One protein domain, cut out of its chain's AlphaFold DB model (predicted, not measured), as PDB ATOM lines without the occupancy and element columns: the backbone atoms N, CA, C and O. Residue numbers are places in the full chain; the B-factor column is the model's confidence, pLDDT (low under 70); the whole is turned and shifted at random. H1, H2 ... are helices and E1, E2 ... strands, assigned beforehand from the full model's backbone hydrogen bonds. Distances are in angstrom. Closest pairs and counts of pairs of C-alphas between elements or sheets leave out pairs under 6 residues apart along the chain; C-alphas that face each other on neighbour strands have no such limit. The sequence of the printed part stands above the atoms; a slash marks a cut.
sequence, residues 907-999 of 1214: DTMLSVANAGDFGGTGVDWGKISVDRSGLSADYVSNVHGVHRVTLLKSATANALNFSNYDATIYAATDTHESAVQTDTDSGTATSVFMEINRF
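What this domain is: This is residues 907 to 999 of the 1214 residues of an uncharacterized protein of Selenomonas sp. CM52 (UniProt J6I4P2). A twisted, curled wall of five strands, E1, E3, E7, E6 and E5 in that order, has E2 passing over one face. The small helix H1 sits at one end of this wall, and the short strand E4 with the unnamed stretch 913 to 927 lies at the other. The printed part has 93 residues, with named elements in the order E1 E2 H1 E3 E4 E5 E6 E7. The sheet is mixed and the class mostly strand; the whole is compact, radius of gyration of the C-alphas 13.8 A, yet elongated, spanning 40 by 24 by 21 A.

How they stand to each other: In the sheet, E3, residues 946 to 954, and E7, residues 991 to 998, are antiparallel at 173 degrees, with N 949 and O 994 2.9 A apart. E3 bends by 64 degrees at residue 951. Edge strand E1, residues 908 to 912, is parallel to E3, with N 909 and O 950 at 2.8 A. E6, residues 976 to 982, forms hairpins with E7, N 995 to O 979 2.9 A, and with edge strand E5, residues 968 to 970, N 970 to O 978 2.9 A. E5, E6 and E7 make a meander, each strand the antiparallel neighbour of the one before. H1, residues 937 to 942, only grazes the sheet with residues 940 to 942; every O i to N i+4 pair in it is within hydrogen-bond range. E2, residues 928 to 934, and E4, residues 960 to 963, pair with no named strand. E2 and E6 are only just apart, closest 8.1 A. Residues 960 to 961 of E4 pair antiparallel with residues 988 to 989.

Where its parts are: E1 begins at C-alpha 908, (-10.518, 49.275, -10.768), and E7 ends at C-alpha 998, (-25.245, 46.377, 3.288). From first to last C-alpha E3 measures 22.2 A, E7 21.5 A, E6 19.3 A and E2 17.4 A.

The domain as a whole: The C-alphas of Gly 920 and Asp 938, the two farthest apart, are 41.4 A from each other. The link from E1 to E2 is long. The printed part has no cut, and no printed residue is under 70 in pLDDT.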
ATOM      1  N   ASP A 907     -14.708  51.270  -9.229       93.44
ATOM      2  CA  ASP A 907     -13.291  51.576  -9.451       93.44
ATOM      3  C   ASP A 907     -12.476  50.290  -9.655       93.44
ATOM      4  O   ASP A 907     -12.729  49.250  -9.035       93.44
ATOM      5  N   THR A 908     -11.463  50.369 -10.521       96.19
ATOM      6  CA  THR A 908     -10.518  49.275 -10.768       96.19
ATOM      7  C   THR A 908      -9.128  49.653 -10.272       96.19
ATOM      8  O   THR A 908      -8.594  50.699 -10.633       96.19
ATOM      9  N   MET A 909      -8.510  48.788  -9.465       97.75
ATOM     10  CA  MET A 909      -7.150  49.002  -8.972       97.75
ATOM     11  C   MET A 909      -6.109  48.647 -10.035       97.75
ATOM     12  O   MET A 909      -5.373  49.518 -10.490       97.75
ATOM     13  N   LEU A 910      -6.080  47.383 -10.475       98.44
ATOM     14  CA  LEU A 910      -5.135  46.887 -11.474       98.44
ATOM     15  C   LEU A 910      -5.849  46.238 -12.666       98.44
ATOM     16  O   LEU A 910      -6.597  45.275 -12.516       98.44
ATOM     17  N   SER A 911      -5.537  46.715 -13.868       98.12
ATOM     18  CA  SER A 911      -5.891  46.090 -15.141       98.12
ATOM     19  C   SER A 911      -4.651  45.514 -15.827       98.12
ATOM     20  O   SER A 911      -3.630  46.195 -15.950       98.12
ATOM     21  N   VAL A 912      -4.746  44.273 -16.312       98.19
ATOM     22  CA  VAL A 912      -3.691  43.596 -17.079       98.19
ATOM     23  C   VAL A 912      -4.173  43.211 -18.475       98.19
ATOM     24  O   VAL A 912      -5.258  42.653 -18.647       98.19
ATOM     25  N   ALA A 913      -3.363  43.500 -19.496       96.94
ATOM     26  CA  ALA A 913      -3.685  43.131 -20.877       96.94
ATOM     27  C   ALA A 913      -3.502  41.623 -21.135       96.94
ATOM     28  O   ALA A 913      -4.317  40.999 -21.815       96.94
ATOM     29  N   ASN A 914      -2.450  41.041 -20.556       96.25
ATOM     30  CA  ASN A 914      -2.088  39.634 -20.668       96.25
ATOM     31  C   ASN A 914      -2.099  38.966 -19.287       96.25
ATOM     32  O   ASN A 914      -1.745  39.592 -18.289       96.25
ATOM     33  N   ALA A 915      -2.410  37.668 -19.258       93.56
ATOM     34  CA  ALA A 915      -2.587  36.912 -18.017       93.56
ATOM     35  C   ALA A 915      -1.338  36.847 -17.115       93.56
ATOM     36  O   ALA A 915      -1.487  36.812 -15.900       93.56
ATOM     37  N   GLY A 916      -0.118  36.855 -17.670       95.81
ATOM     38  CA  GLY A 916       1.117  36.787 -16.870       95.81
ATOM     39  C   GLY A 916       1.126  35.588 -15.913       95.81
ATOM     40  O   GLY A 916       0.828  34.469 -16.338       95.81
ATOM     41  N   ASP A 917       1.393  35.835 -14.627       96.88
ATOM     42  CA  ASP A 917       1.338  34.825 -13.548       96.88
ATOM     43  C   ASP A 917      -0.020  34.127 -13.407       96.88
ATOM     44  O   ASP A 917      -0.097  33.013 -12.894       96.88
ATOM     45  N   PHE A 918      -1.100  34.753 -13.877       97.31
ATOM     46  CA  PHE A 918      -2.442  34.183 -13.821       97.31
ATOM     47  C   PHE A 918      -2.738  33.223 -14.985       97.31
ATOM     48  O   PHE A 918      -3.843  32.691 -15.075       97.31
ATOM     49  N   GLY A 919      -1.786  32.981 -15.891       93.44
ATOM     50  CA  GLY A 919      -1.896  31.947 -16.922       93.44
ATOM     51  C   GLY A 919      -1.602  30.532 -16.395       93.44
ATOM     52  O   GLY A 919      -0.976  30.346 -15.356       93.44
ATOM     53  N   GLY A 920      -2.009  29.498 -17.140       91.88
ATOM     54  CA  GLY A 920      -1.667  28.105 -16.817       91.88
ATOM     55  C   GLY A 920      -2.257  27.630 -15.483       91.88
ATOM     56  O   GLY A 920      -3.473  27.620 -15.325       91.88
ATOM     57  N   THR A 921      -1.402  27.211 -14.539       88.94
ATOM     58  CA  THR A 921      -1.825  26.787 -13.187       88.94
ATOM     59  C   THR A 921      -2.297  27.945 -12.307       88.94
ATOM     60  O   THR A 921      -2.934  27.694 -11.287       88.94
ATOM     61  N   GLY A 922      -1.998  29.190 -12.695       94.50
ATOM     62  CA  GLY A 922      -2.443  30.383 -11.989       94.50
ATOM     63  C   GLY A 922      -1.732  30.653 -10.662       94.50
ATOM     64  O   GLY A 922      -0.743  30.006 -10.312       94.50
ATOM     65  N   VAL A 923      -2.276  31.616  -9.916       97.12
ATOM     66  CA  VAL A 923      -1.794  32.044  -8.591       97.12
ATOM     67  C   VAL A 923      -2.580  31.314  -7.496       97.12
ATOM     68  O   VAL A 923      -3.772  31.073  -7.643       97.12
ATOM     69  N   ASP A 924      -1.942  30.926  -6.392       97.25
ATOM     70  CA  ASP A 924      -2.676  30.400  -5.230       97.25
ATOM     71  C   ASP A 924      -3.563  31.502  -4.634       97.25
ATOM     72  O   ASP A 924      -3.079  32.592  -4.318       97.25
ATOM     73  N   TRP A 925      -4.860  31.232  -4.478       97.50
ATOM     74  CA  TRP A 925      -5.819  32.198  -3.950       97.50
ATOM     75  C   TRP A 925      -5.421  32.745  -2.572       97.50
ATOM     76  O   TRP A 925      -5.560  33.942  -2.324       97.50
ATOM     77  N   GLY A 926      -4.805  31.921  -1.716       96.56
ATOM     78  CA  GLY A 926      -4.309  32.334  -0.399       96.56
ATOM     79  C   GLY A 926      -3.176  33.369  -0.444       96.56
ATOM     80  O   GLY A 926      -2.758  33.879   0.597       96.56
ATOM     81  N   LYS A 927      -2.660  33.689  -1.636       97.44
ATOM     82  CA  LYS A 927      -1.655  34.733  -1.870       97.44
ATOM     83  C   LYS A 927      -2.238  36.060  -2.351       97.44
ATOM     84  O   LYS A 927      -1.485  37.031  -2.464       97.44
ATOM     85  N   ILE A 928      -3.545  36.116  -2.605       97.62
ATOM     86  CA  ILE A 928      -4.283  37.357  -2.826       97.62
ATOM     87  C   ILE A 928      -4.763  37.866  -1.467       97.62
ATOM     88  O   ILE A 928      -5.468  37.173  -0.741       97.62
ATOM     89  N   SER A 929      -4.380  39.088  -1.103       96.75
ATOM     90  CA  SER A 929      -4.772  39.686   0.176       96.75
ATOM     91  C   SER A 929      -5.236  41.124   0.014       96.75
ATOM     92  O   SER A 929      -4.737  41.857  -0.842       96.75
ATOM     93  N   VAL A 930      -6.183  41.524   0.862       96.38
ATOM     94  CA  VAL A 930      -6.725  42.883   0.897       96.38
ATOM     95  C   VAL A 930      -6.547  43.471   2.287       96.38
ATOM     96  O   VAL A 930      -7.069  42.942   3.270       96.38
ATOM     97  N   ASP A 931      -5.822  44.580   2.354       94.50
ATOM     98  CA  ASP A 931      -5.726  45.435   3.526       94.50
ATOM     99  C   ASP A 931      -6.851  46.475   3.489       94.50
ATOM    100  O   ASP A 931      -6.934  47.306   2.585       94.50
ATOM    101  N   ARG A 932      -7.728  46.410   4.493       89.94
ATOM    102  CA  ARG A 932      -8.887  47.296   4.668       89.94
ATOM    103  C   ARG A 932      -8.678  48.327   5.774       89.94
ATOM    104  O   ARG A 932      -9.605  49.062   6.090       89.94
ATOM    105  N   SER A 933      -7.486  48.385   6.371       88.62
ATOM    106  CA  SER A 933      -7.180  49.306   7.473       88.62
ATOM    107  C   SER A 933      -7.292  50.782   7.079       88.62
ATOM    108  O   SER A 933      -7.473  51.633   7.945       88.62
ATOM    109  N   GLY A 934      -7.225  51.090   5.778       86.19
ATOM    110  CA  GLY A 934      -7.446  52.430   5.238       86.19
ATOM    111  C   GLY A 934      -8.915  52.855   5.125       86.19
ATOM    112  O   GLY A 934      -9.162  53.970   4.671       86.19
ATOM    113  N   LEU A 935      -9.878  52.000   5.489       87.81
ATOM    114  CA  LEU A 935     -11.309  52.314   5.503       87.81
ATOM    115  C   LEU A 935     -11.751  52.631   6.935       87.81
ATOM    116  O   LEU A 935     -11.650  51.773   7.815       87.81
ATOM    117  N   SER A 936     -12.264  53.837   7.187       86.00
ATOM    118  CA  SER A 936     -12.845  54.147   8.496       86.00
ATOM    119  C   SER A 936     -14.154  53.385   8.729       86.00
ATOM    120  O   SER A 936     -14.889  53.053   7.793       86.00
ATOM    121  N   ALA A 937     -14.476  53.133  10.001       82.88
ATOM    122  CA  ALA A 937     -15.774  52.577  10.384       82.88
ATOM    123  C   ALA A 937     -16.926  53.472   9.896       82.88
ATOM    124  O   ALA A 937     -17.937  52.964   9.413       82.88
ATOM    125  N   ASP A 938     -16.730  54.792   9.937       84.50
ATOM    126  CA  ASP A 938     -17.693  55.776   9.449       84.50
ATOM    127  C   ASP A 938     -17.900  55.649   7.937       84.50
ATOM    128  O   ASP A 938     -19.048  55.599   7.493       84.50
ATOM    129  N   TYR A 939     -16.829  55.514   7.147       84.44
ATOM    130  CA  TYR A 939     -16.932  55.284   5.704       84.44
ATOM    131  C   TYR A 939     -17.759  54.035   5.405       84.44
ATOM    132  O   TYR A 939     -18.769  54.113   4.705       84.44
ATOM    133  N   VAL A 940     -17.393  52.894   6.001       82.19
ATOM    134  CA  VAL A 940     -18.111  51.626   5.796       82.19
ATOM    135  C   VAL A 940     -19.576  51.760   6.224       82.19
ATOM    136  O   VAL A 940     -20.466  51.354   5.481       82.19
ATOM    137  N   SER A 941     -19.856  52.416   7.355       83.94
ATOM    138  CA  SER A 941     -21.220  52.626   7.859       83.94
ATOM    139  C   SER A 941     -22.113  53.465   6.936       83.94
ATOM    140  O   SER A 941     -23.335  53.370   7.047       83.94
ATOM    141  N   ASN A 942     -21.536  54.242   6.014       85.88
ATOM    142  CA  ASN A 942     -22.258  55.063   5.038       85.88
ATOM    143  C   ASN A 942     -22.346  54.421   3.643       85.88
ATOM    144  O   ASN A 942     -23.031  54.944   2.766       85.88
ATOM    145  N   VAL A 943     -21.713  53.265   3.426       88.44
ATOM    146  CA  VAL A 943     -21.914  52.489   2.197       88.44
ATOM    147  C   VAL A 943     -23.342  51.936   2.197       88.44
ATOM    148  O   VAL A 943     -23.744  51.240   3.136       88.44
ATOM    149  N   HIS A 944     -24.120  52.249   1.160       89.75
ATOM    150  CA  HIS A 944     -25.491  51.767   0.970       89.75
ATOM    151  C   HIS A 944     -25.591  50.843  -0.246       89.75
ATOM    152  O   HIS A 944     -24.911  51.056  -1.247       89.75
ATOM    153  N   GLY A 945     -26.472  49.845  -0.159       90.12
ATOM    154  CA  GLY A 945     -26.634  48.835  -1.201       90.12
ATOM    155  C   GLY A 945     -25.411  47.926  -1.310       90.12
ATOM    156  O   GLY A 945     -24.840  47.521  -0.296       90.12
ATOM    157  N   VAL A 946     -25.039  47.618  -2.548       90.25
ATOM    158  CA  VAL A 946     -23.851  46.834  -2.892       90.25
ATOM    159  C   VAL A 946     -22.755  47.791  -3.347       90.25
ATOM    160  O   VAL A 946     -22.999  48.725  -4.110       90.25
ATOM    161  N   HIS A 947     -21.536  47.562  -2.878       89.94
ATOM    162  CA  HIS A 947     -20.373  48.349  -3.254       89.94
ATOM    163  C   HIS A 947     -19.234  47.424  -3.650       89.94
ATOM    164  O   HIS A 947     -18.818  46.573  -2.867       89.94
ATOM    165  N   ARG A 948     -18.724  47.594  -4.869       91.38
ATOM    166  CA  ARG A 948     -17.740  46.707  -5.471       91.38
ATOM    167  C   ARG A 948     -16.535  47.498  -5.960       91.38
ATOM    168  O   ARG A 948     -16.685  48.392  -6.784       91.38
ATOM    169  N   VAL A 949     -15.346  47.117  -5.503       93.88
ATOM    170  CA  VAL A 949     -14.067  47.607  -6.040       93.88
ATOM    171  C   VAL A 949     -13.385  46.449  -6.749       93.88
ATOM    172  O   VAL A 949     -13.121  45.407  -6.144       93.88
ATOM    173  N   THR A 950     -13.104  46.602  -8.041       97.06
ATOM    174  CA  THR A 950     -12.351  45.601  -8.797       97.06
ATOM    175  C   THR A 950     -10.878  45.702  -8.425       97.06
ATOM    176  O   THR A 950     -10.210  46.688  -8.718       97.06
ATOM    177  N   LEU A 951     -10.349  44.671  -7.778       98.25
ATOM    178  CA  LEU A 951      -8.949  44.618  -7.362       98.25
ATOM    179  C   LEU A 951      -8.055  44.317  -8.569       98.25
ATOM    180  O   LEU A 951      -7.066  45.002  -8.816       98.25
ATOM    181  N   LEU A 952      -8.449  43.319  -9.360       98.50
ATOM    182  CA  LEU A 952      -7.717  42.864 -10.536       98.50
ATOM    183  C   LEU A 952      -8.682  42.575 -11.684       98.50
ATOM    184  O   LEU A 952      -9.680  41.879 -11.498       98.50
ATOM    185  N   LYS A 953      -8.352  43.056 -12.883       97.94
ATOM    186  CA  LYS A 953      -9.117  42.828 -14.110       97.94
ATOM    187  C   LYS A 953      -8.216  42.410 -15.265       97.94
ATOM    188  O   LYS A 953      -7.199  43.046 -15.525       97.94
ATOM    189  N   SER A 954      -8.618  41.375 -15.995       97.56
ATOM    190  CA  SER A 954      -8.002  41.002 -17.269       97.56
ATOM    191  C   SER A 954      -8.737  41.644 -18.446       97.56
ATOM    192  O   SER A 954      -9.967  41.697 -18.469       97.56
ATOM    193  N   ALA A 955      -7.991  42.082 -19.464       95.88
ATOM    194  CA  ALA A 955      -8.563  42.500 -20.745       95.88
ATOM    195  C   ALA A 955      -9.138  41.318 -21.551       95.88
ATOM    196  O   ALA A 955     -10.030  41.504 -22.377       95.88
ATOM    197  N   THR A 956      -8.637  40.102 -21.312       95.12
ATOM    198  CA  THR A 956      -9.137  38.868 -21.931       95.12
ATOM    199  C   THR A 956     -10.083  38.156 -20.969       95.12
ATOM    200  O   THR A 956      -9.699  37.863 -19.833       95.12
ATOM    201  N   ALA A 957     -11.300  37.858 -21.429       95.00
ATOM    202  CA  ALA A 957     -12.301  37.148 -20.640       95.00
ATOM    203  C   ALA A 957     -11.776  35.782 -20.165       95.00
ATOM    204  O   ALA A 957     -11.202  35.030 -20.953       95.00
ATOM    205  N   ASN A 958     -12.001  35.466 -18.889       94.38
ATOM    206  CA  ASN A 958     -11.652  34.197 -18.241       94.38
ATOM    207  C   ASN A 958     -10.157  33.837 -18.298       94.38
ATOM    208  O   ASN A 958      -9.797  32.662 -18.311       94.38
ATOM    209  N   ALA A 959      -9.275  34.837 -18.365       96.56
ATOM    210  CA  ALA A 959      -7.835  34.609 -18.455       96.56
ATOM    211  C   ALA A 959      -7.119  34.570 -17.094       96.56
ATOM    212  O   ALA A 959      -5.936  34.233 -17.058       96.56
ATOM    213  N   LEU A 960      -7.796  34.916 -15.993       98.25
ATOM    214  CA  LEU A 960      -7.225  34.834 -14.651       98.25
ATOM    215  C   LEU A 960      -7.476  33.442 -14.070       98.25
ATOM    216  O   LEU A 960      -8.632  33.043 -13.945       98.25
ATOM    217  N   ASN A 961      -6.417  32.718 -13.705       97.94
ATOM    218  CA  ASN A 961      -6.511  31.411 -13.055       97.94
ATOM    219  C   ASN A 961      -6.005  31.477 -11.610       97.94
ATOM    220  O   ASN A 961      -4.959  32.070 -11.332       97.94
ATOM    221  N   PHE A 962      -6.737  30.819 -10.714       98.06
ATOM    222  CA  PHE A 962      -6.467  30.721  -9.288       98.06
ATOM    223  C   PHE A 962      -6.565  29.269  -8.823       98.06
ATOM    224  O   PHE A 962      -7.585  28.603  -9.016       98.06
ATOM    225  N   SER A 963      -5.508  28.778  -8.183       97.12
ATOM    226  CA  SER A 963      -5.530  27.478  -7.507       97.12
ATOM    227  C   SER A 963      -6.052  27.634  -6.078       97.12
ATOM    228  O   SER A 963      -5.928  28.706  -5.490       97.12
ATOM    229  N   ASN A 964      -6.653  26.573  -5.525       95.88
ATOM    230  CA  ASN A 964      -7.230  26.573  -4.173       95.88
ATOM    231  C   ASN A 964      -8.260  27.701  -3.934       95.88
ATOM    232  O   ASN A 964      -8.315  28.259  -2.843       95.88
ATOM    233  N   TYR A 965      -9.049  28.049  -4.958       96.56
ATOM    234  CA  TYR A 965     -10.076  29.086  -4.851       96.56
ATOM    235  C   TYR A 965     -11.158  28.715  -3.829       96.56
ATOM    236  O   TYR A 965     -11.754  27.638  -3.915       96.56
ATOM    237  N   ASP A 966     -11.419  29.654  -2.926       94.31
ATOM    238  CA  ASP A 966     -12.586  29.728  -2.053       94.31
ATOM    239  C   ASP A 966     -12.810  31.207  -1.710       94.31
ATOM    240  O   ASP A 966     -11.836  31.929  -1.484       94.31
ATOM    241  N   ALA A 967     -14.050  31.693  -1.697       93.94
ATOM    242  CA  ALA A 967     -14.307  33.111  -1.454       93.94
ATOM    243  C   ALA A 967     -13.750  33.537  -0.082       93.94
ATOM    244  O   ALA A 967     -13.972  32.886   0.940       93.94
ATOM    245  N   THR A 968     -13.027  34.658  -0.032       95.31
ATOM    246  CA  THR A 968     -12.469  35.161   1.230       95.31
ATOM    247  C   THR A 968     -13.512  36.025   1.925       95.31
ATOM    248  O   THR A 968     -13.619  37.222   1.650       95.31
ATOM    249  N   ILE A 969     -14.278  35.414   2.826       92.50
ATOM    250  CA  ILE A 969     -15.332  36.074   3.605       92.50
ATOM    251  C   ILE A 969     -14.720  36.761   4.834       92.50
ATOM    252  O   ILE A 969     -13.957  36.162   5.595       92.50
ATOM    253  N   TYR A 970     -15.064  38.030   5.046       91.50
ATOM    254  CA  TYR A 970     -14.662  38.791   6.229       91.50
ATOM    255  C   TYR A 970     -15.784  38.813   7.267       91.50
ATOM    256  O   TYR A 970     -16.962  38.793   6.923       91.50
ATOM    257  N   ALA A 971     -15.413  38.933   8.546       91.69
ATOM    258  CA  ALA A 971     -16.383  39.081   9.626       91.69
ATOM    259  C   ALA A 971     -17.340  40.255   9.352       91.69
ATOM    260  O   ALA A 971     -16.902  41.377   9.078       91.69
ATOM    261  N   ALA A 972     -18.641  39.978   9.432       90.81
ATOM    262  CA  ALA A 972     -19.672  40.984   9.259       90.81
ATOM    263  C   ALA A 972     -19.660  42.004  10.411       90.81
ATOM    264  O   ALA A 972     -19.310  41.702  11.553       90.81
ATOM    265  N   THR A 973     -20.066  43.226  10.085       90.94
ATOM    266  CA  THR A 973     -20.428  44.269  11.052       90.94
ATOM    267  C   THR A 973     -21.927  44.187  11.361       90.94
ATOM    268  O   THR A 973     -22.641  43.379  10.771       90.94
ATOM    269  N   ASP A 974     -22.444  45.070  12.219       91.00
ATOM    270  CA  ASP A 974     -23.884  45.143  12.524       91.00
ATOM    271  C   ASP A 974     -24.779  45.379  11.288       91.00
ATOM    272  O   ASP A 974     -25.982  45.100  11.336       91.00
ATOM    273  N   THR A 975     -24.225  45.934  10.202       93.75
ATOM    274  CA  THR A 975     -24.990  46.337   9.008       93.75
ATOM    275  C   THR A 975     -24.441  45.839   7.676       93.75
ATOM    276  O   THR A 975     -25.183  45.873   6.688       93.75
ATOM    277  N   HIS A 976     -23.180  45.401   7.623       93.94
ATOM    278  CA  HIS A 976     -22.499  45.020   6.384       93.94
ATOM    279  C   HIS A 976     -21.792  43.685   6.490       93.94
ATOM    280  O   HIS A 976     -21.095  43.424   7.468       93.94
ATOM    281  N   GLU A 977     -21.887  42.909   5.425       93.75
ATOM    282  CA  GLU A 977     -21.032  41.760   5.148       93.75
ATOM    283  C   GLU A 977     -20.073  42.112   4.003       93.75
ATOM    284  O   GLU A 977     -20.247  43.120   3.306       93.75
ATOM    285  N   SER A 978     -19.015  41.323   3.831       92.38
ATOM    286  CA  SER A 978     -18.031  41.625   2.796       92.38
ATOM    287  C   SER A 978     -17.147  40.440   2.447       92.38
ATOM    288  O   SER A 978     -16.730  39.700   3.338       92.38
ATOM    289  N   ALA A 979     -16.799  40.320   1.169       94.19
ATOM    290  CA  ALA A 979     -15.998  39.220   0.653       94.19
ATOM    291  C   ALA A 979     -15.085  39.661  -0.498       94.19
ATOM    292  O   ALA A 979     -15.362  40.636  -1.199       94.19
ATOM    293  N   VAL A 980     -13.993  38.921  -0.696       96.44
ATOM    294  CA  VAL A 980     -13.215  38.944  -1.941       96.44
ATOM    295  C   VAL A 980     -13.544  37.683  -2.721       96.44
ATOM    296  O   VAL A 980     -13.419  36.582  -2.187       96.44
ATOM    297  N   GLN A 981     -13.938  37.849  -3.979       95.50
ATOM    298  CA  GLN A 981     -14.383  36.751  -4.836       95.50
ATOM    299  C   GLN A 981     -14.113  37.042  -6.317       95.50
ATOM    300  O   GLN A 981     -13.729  38.158  -6.695       95.50
ATOM    301  N   THR A 982     -14.293  36.023  -7.154       96.38
ATOM    302  CA  THR A 982     -14.228  36.148  -8.614       96.38
ATOM    303  C   THR A 982     -15.607  36.410  -9.224       96.38
ATOM    304  O   THR A 982     -16.645  36.154  -8.618       96.38
ATOM    305  N   ASP A 983     -15.636  36.914 -10.458       92.19
ATOM    306  CA  ASP A 983     -16.877  37.138 -11.217       92.19
ATOM    307  C   ASP A 983     -17.573  35.875 -11.723       92.19
ATOM    308  O   ASP A 983     -18.745  35.930 -12.099       92.19
ATOM    309  N   THR A 984     -16.879  34.745 -11.709       92.38
ATOM    310  CA  THR A 984     -17.417  33.430 -12.075       92.38
ATOM    311  C   THR A 984     -17.693  32.542 -10.867       92.38
ATOM    312  O   THR A 984     -18.156  31.421 -11.059       92.38
ATOM    313  N   ASP A 985     -17.377  33.014  -9.657       90.12
ATOM    314  CA  ASP A 985     -17.375  32.222  -8.425       90.12
ATOM    315  C   ASP A 985     -16.592  30.898  -8.550       90.12
ATOM    316  O   ASP A 985     -16.962  29.836  -8.056       90.12
ATOM    317  N   SER A 986     -15.493  30.952  -9.299       94.19
ATOM    318  CA  SER A 986     -14.615  29.812  -9.533       94.19
ATOM    319  C   SER A 986     -13.159  30.257  -9.666       94.19
ATOM    320  O   SER A 986     -12.852  31.449  -9.758       94.19
ATOM    321  N   GLY A 987     -12.246  29.284  -9.736       93.38
ATOM    322  CA  GLY A 987     -10.822  29.539  -9.955       93.38
ATOM    323  C   GLY A 987     -10.470  30.113 -11.335       93.38
ATOM    324  O   GLY A 987      -9.314  30.455 -11.544       93.38
ATOM    325  N   THR A 988     -11.408  30.246 -12.278       96.50
ATOM    326  CA  THR A 988     -11.156  30.850 -13.601       96.50
ATOM    327  C   THR A 988     -12.057  32.060 -13.803       96.50
ATOM    328  O   THR A 988     -13.272  31.910 -13.834       96.50
ATOM    329  N   ALA A 989     -11.484  33.249 -13.981       97.12
ATOM    330  CA  ALA A 989     -12.209  34.515 -13.869       97.12
ATOM    331  C   ALA A 989     -11.733  35.584 -14.865       97.12
ATOM    332  O   ALA A 989     -10.632  35.505 -15.421       97.12
ATOM    333  N   THR A 990     -12.547  36.622 -15.074       97.44
ATOM    334  CA  THR A 990     -12.105  37.857 -15.755       97.44
ATOM    335  C   THR A 990     -11.718  38.932 -14.745       97.44
ATOM    336  O   THR A 990     -10.836  39.750 -15.023       97.44
ATOM    337  N   SER A 991     -12.343  38.925 -13.568       97.25
ATOM    338  CA  SER A 991     -12.106  39.913 -12.521       97.25
ATOM    339  C   SER A 991     -12.144  39.320 -11.113       97.25
ATOM    340  O   SER A 991     -12.875  38.372 -10.831       97.25
ATOM    341  N   VAL A 992     -11.340  39.915 -10.233       98.00
ATOM    342  CA  VAL A 992     -11.377  39.730  -8.779       98.00
ATOM    343  C   VAL A 992     -11.839  41.038  -8.168       98.00
ATOM    344  O   VAL A 992     -11.292  42.099  -8.487       98.00
ATOM    345  N   PHE A 993     -12.818  40.984  -7.278       95.75
ATOM    346  CA  PHE A 993     -13.345  42.177  -6.633       95.75
ATOM    347  C   PHE A 993     -13.551  41.981  -5.140       95.75
ATOM    348  O   PHE A 993     -13.807  40.878  -4.660       95.75
ATOM    349  N   MET A 994     -13.435  43.094  -4.425       94.38
ATOM    350  CA  MET A 994     -13.923  43.239  -3.067       94.38
ATOM    351  C   MET A 994     -15.366  43.728  -3.144       94.38
ATOM    352  O   MET A 994     -15.624  44.777  -3.738       94.38
ATOM    353  N   GLU A 995     -16.284  42.993  -2.531       92.56
ATOM    354  CA  GLU A 995     -17.683  43.375  -2.406       92.56
ATOM    355  C   GLU A 995     -18.035  43.661  -0.944       92.56
ATOM    356  O   GLU A 995     -17.633  42.941  -0.028       92.56
ATOM    357  N   ILE A 996     -18.756  44.757  -0.726       92.06
ATOM    358  CA  ILE A 996     -19.284  45.180   0.565       92.06
ATOM    359  C   ILE A 996     -20.789  45.335   0.389       92.06
ATOM    360  O   ILE A 996     -21.251  46.228  -0.325       92.06
ATOM    361  N   ASN A 997     -21.540  44.478   1.069       92.50
ATOM    362  CA  ASN A 997     -22.987  44.425   0.967       92.50
ATOM    363  C   ASN A 997     -23.592  44.929   2.259       92.50
ATOM    364  O   ASN A 997     -23.330  44.398   3.340       92.50
ATOM    365  N   ARG A 998     -24.422  45.964   2.161       95.06
ATOM    366  CA  ARG A 998     -25.245  46.377   3.288       95.06
ATOM    367  C   ARG A 998     -26.509  45.527   3.315       95.06
ATOM    368  O   ARG A 998     -27.331  45.623   2.408       95.06
ATOM    369  N   PHE A 999     -26.700  44.754   4.376       95.62
ATOM    370  CA  PHE A 999     -27.908  43.948   4.553       95.62
ATOM    371  C   PHE A 999     -28.960  44.650   5.419       95.62
ATOM    372  O   PHE A 999     -30.131  44.292   5.354       95.62
TER     373      PHE A 999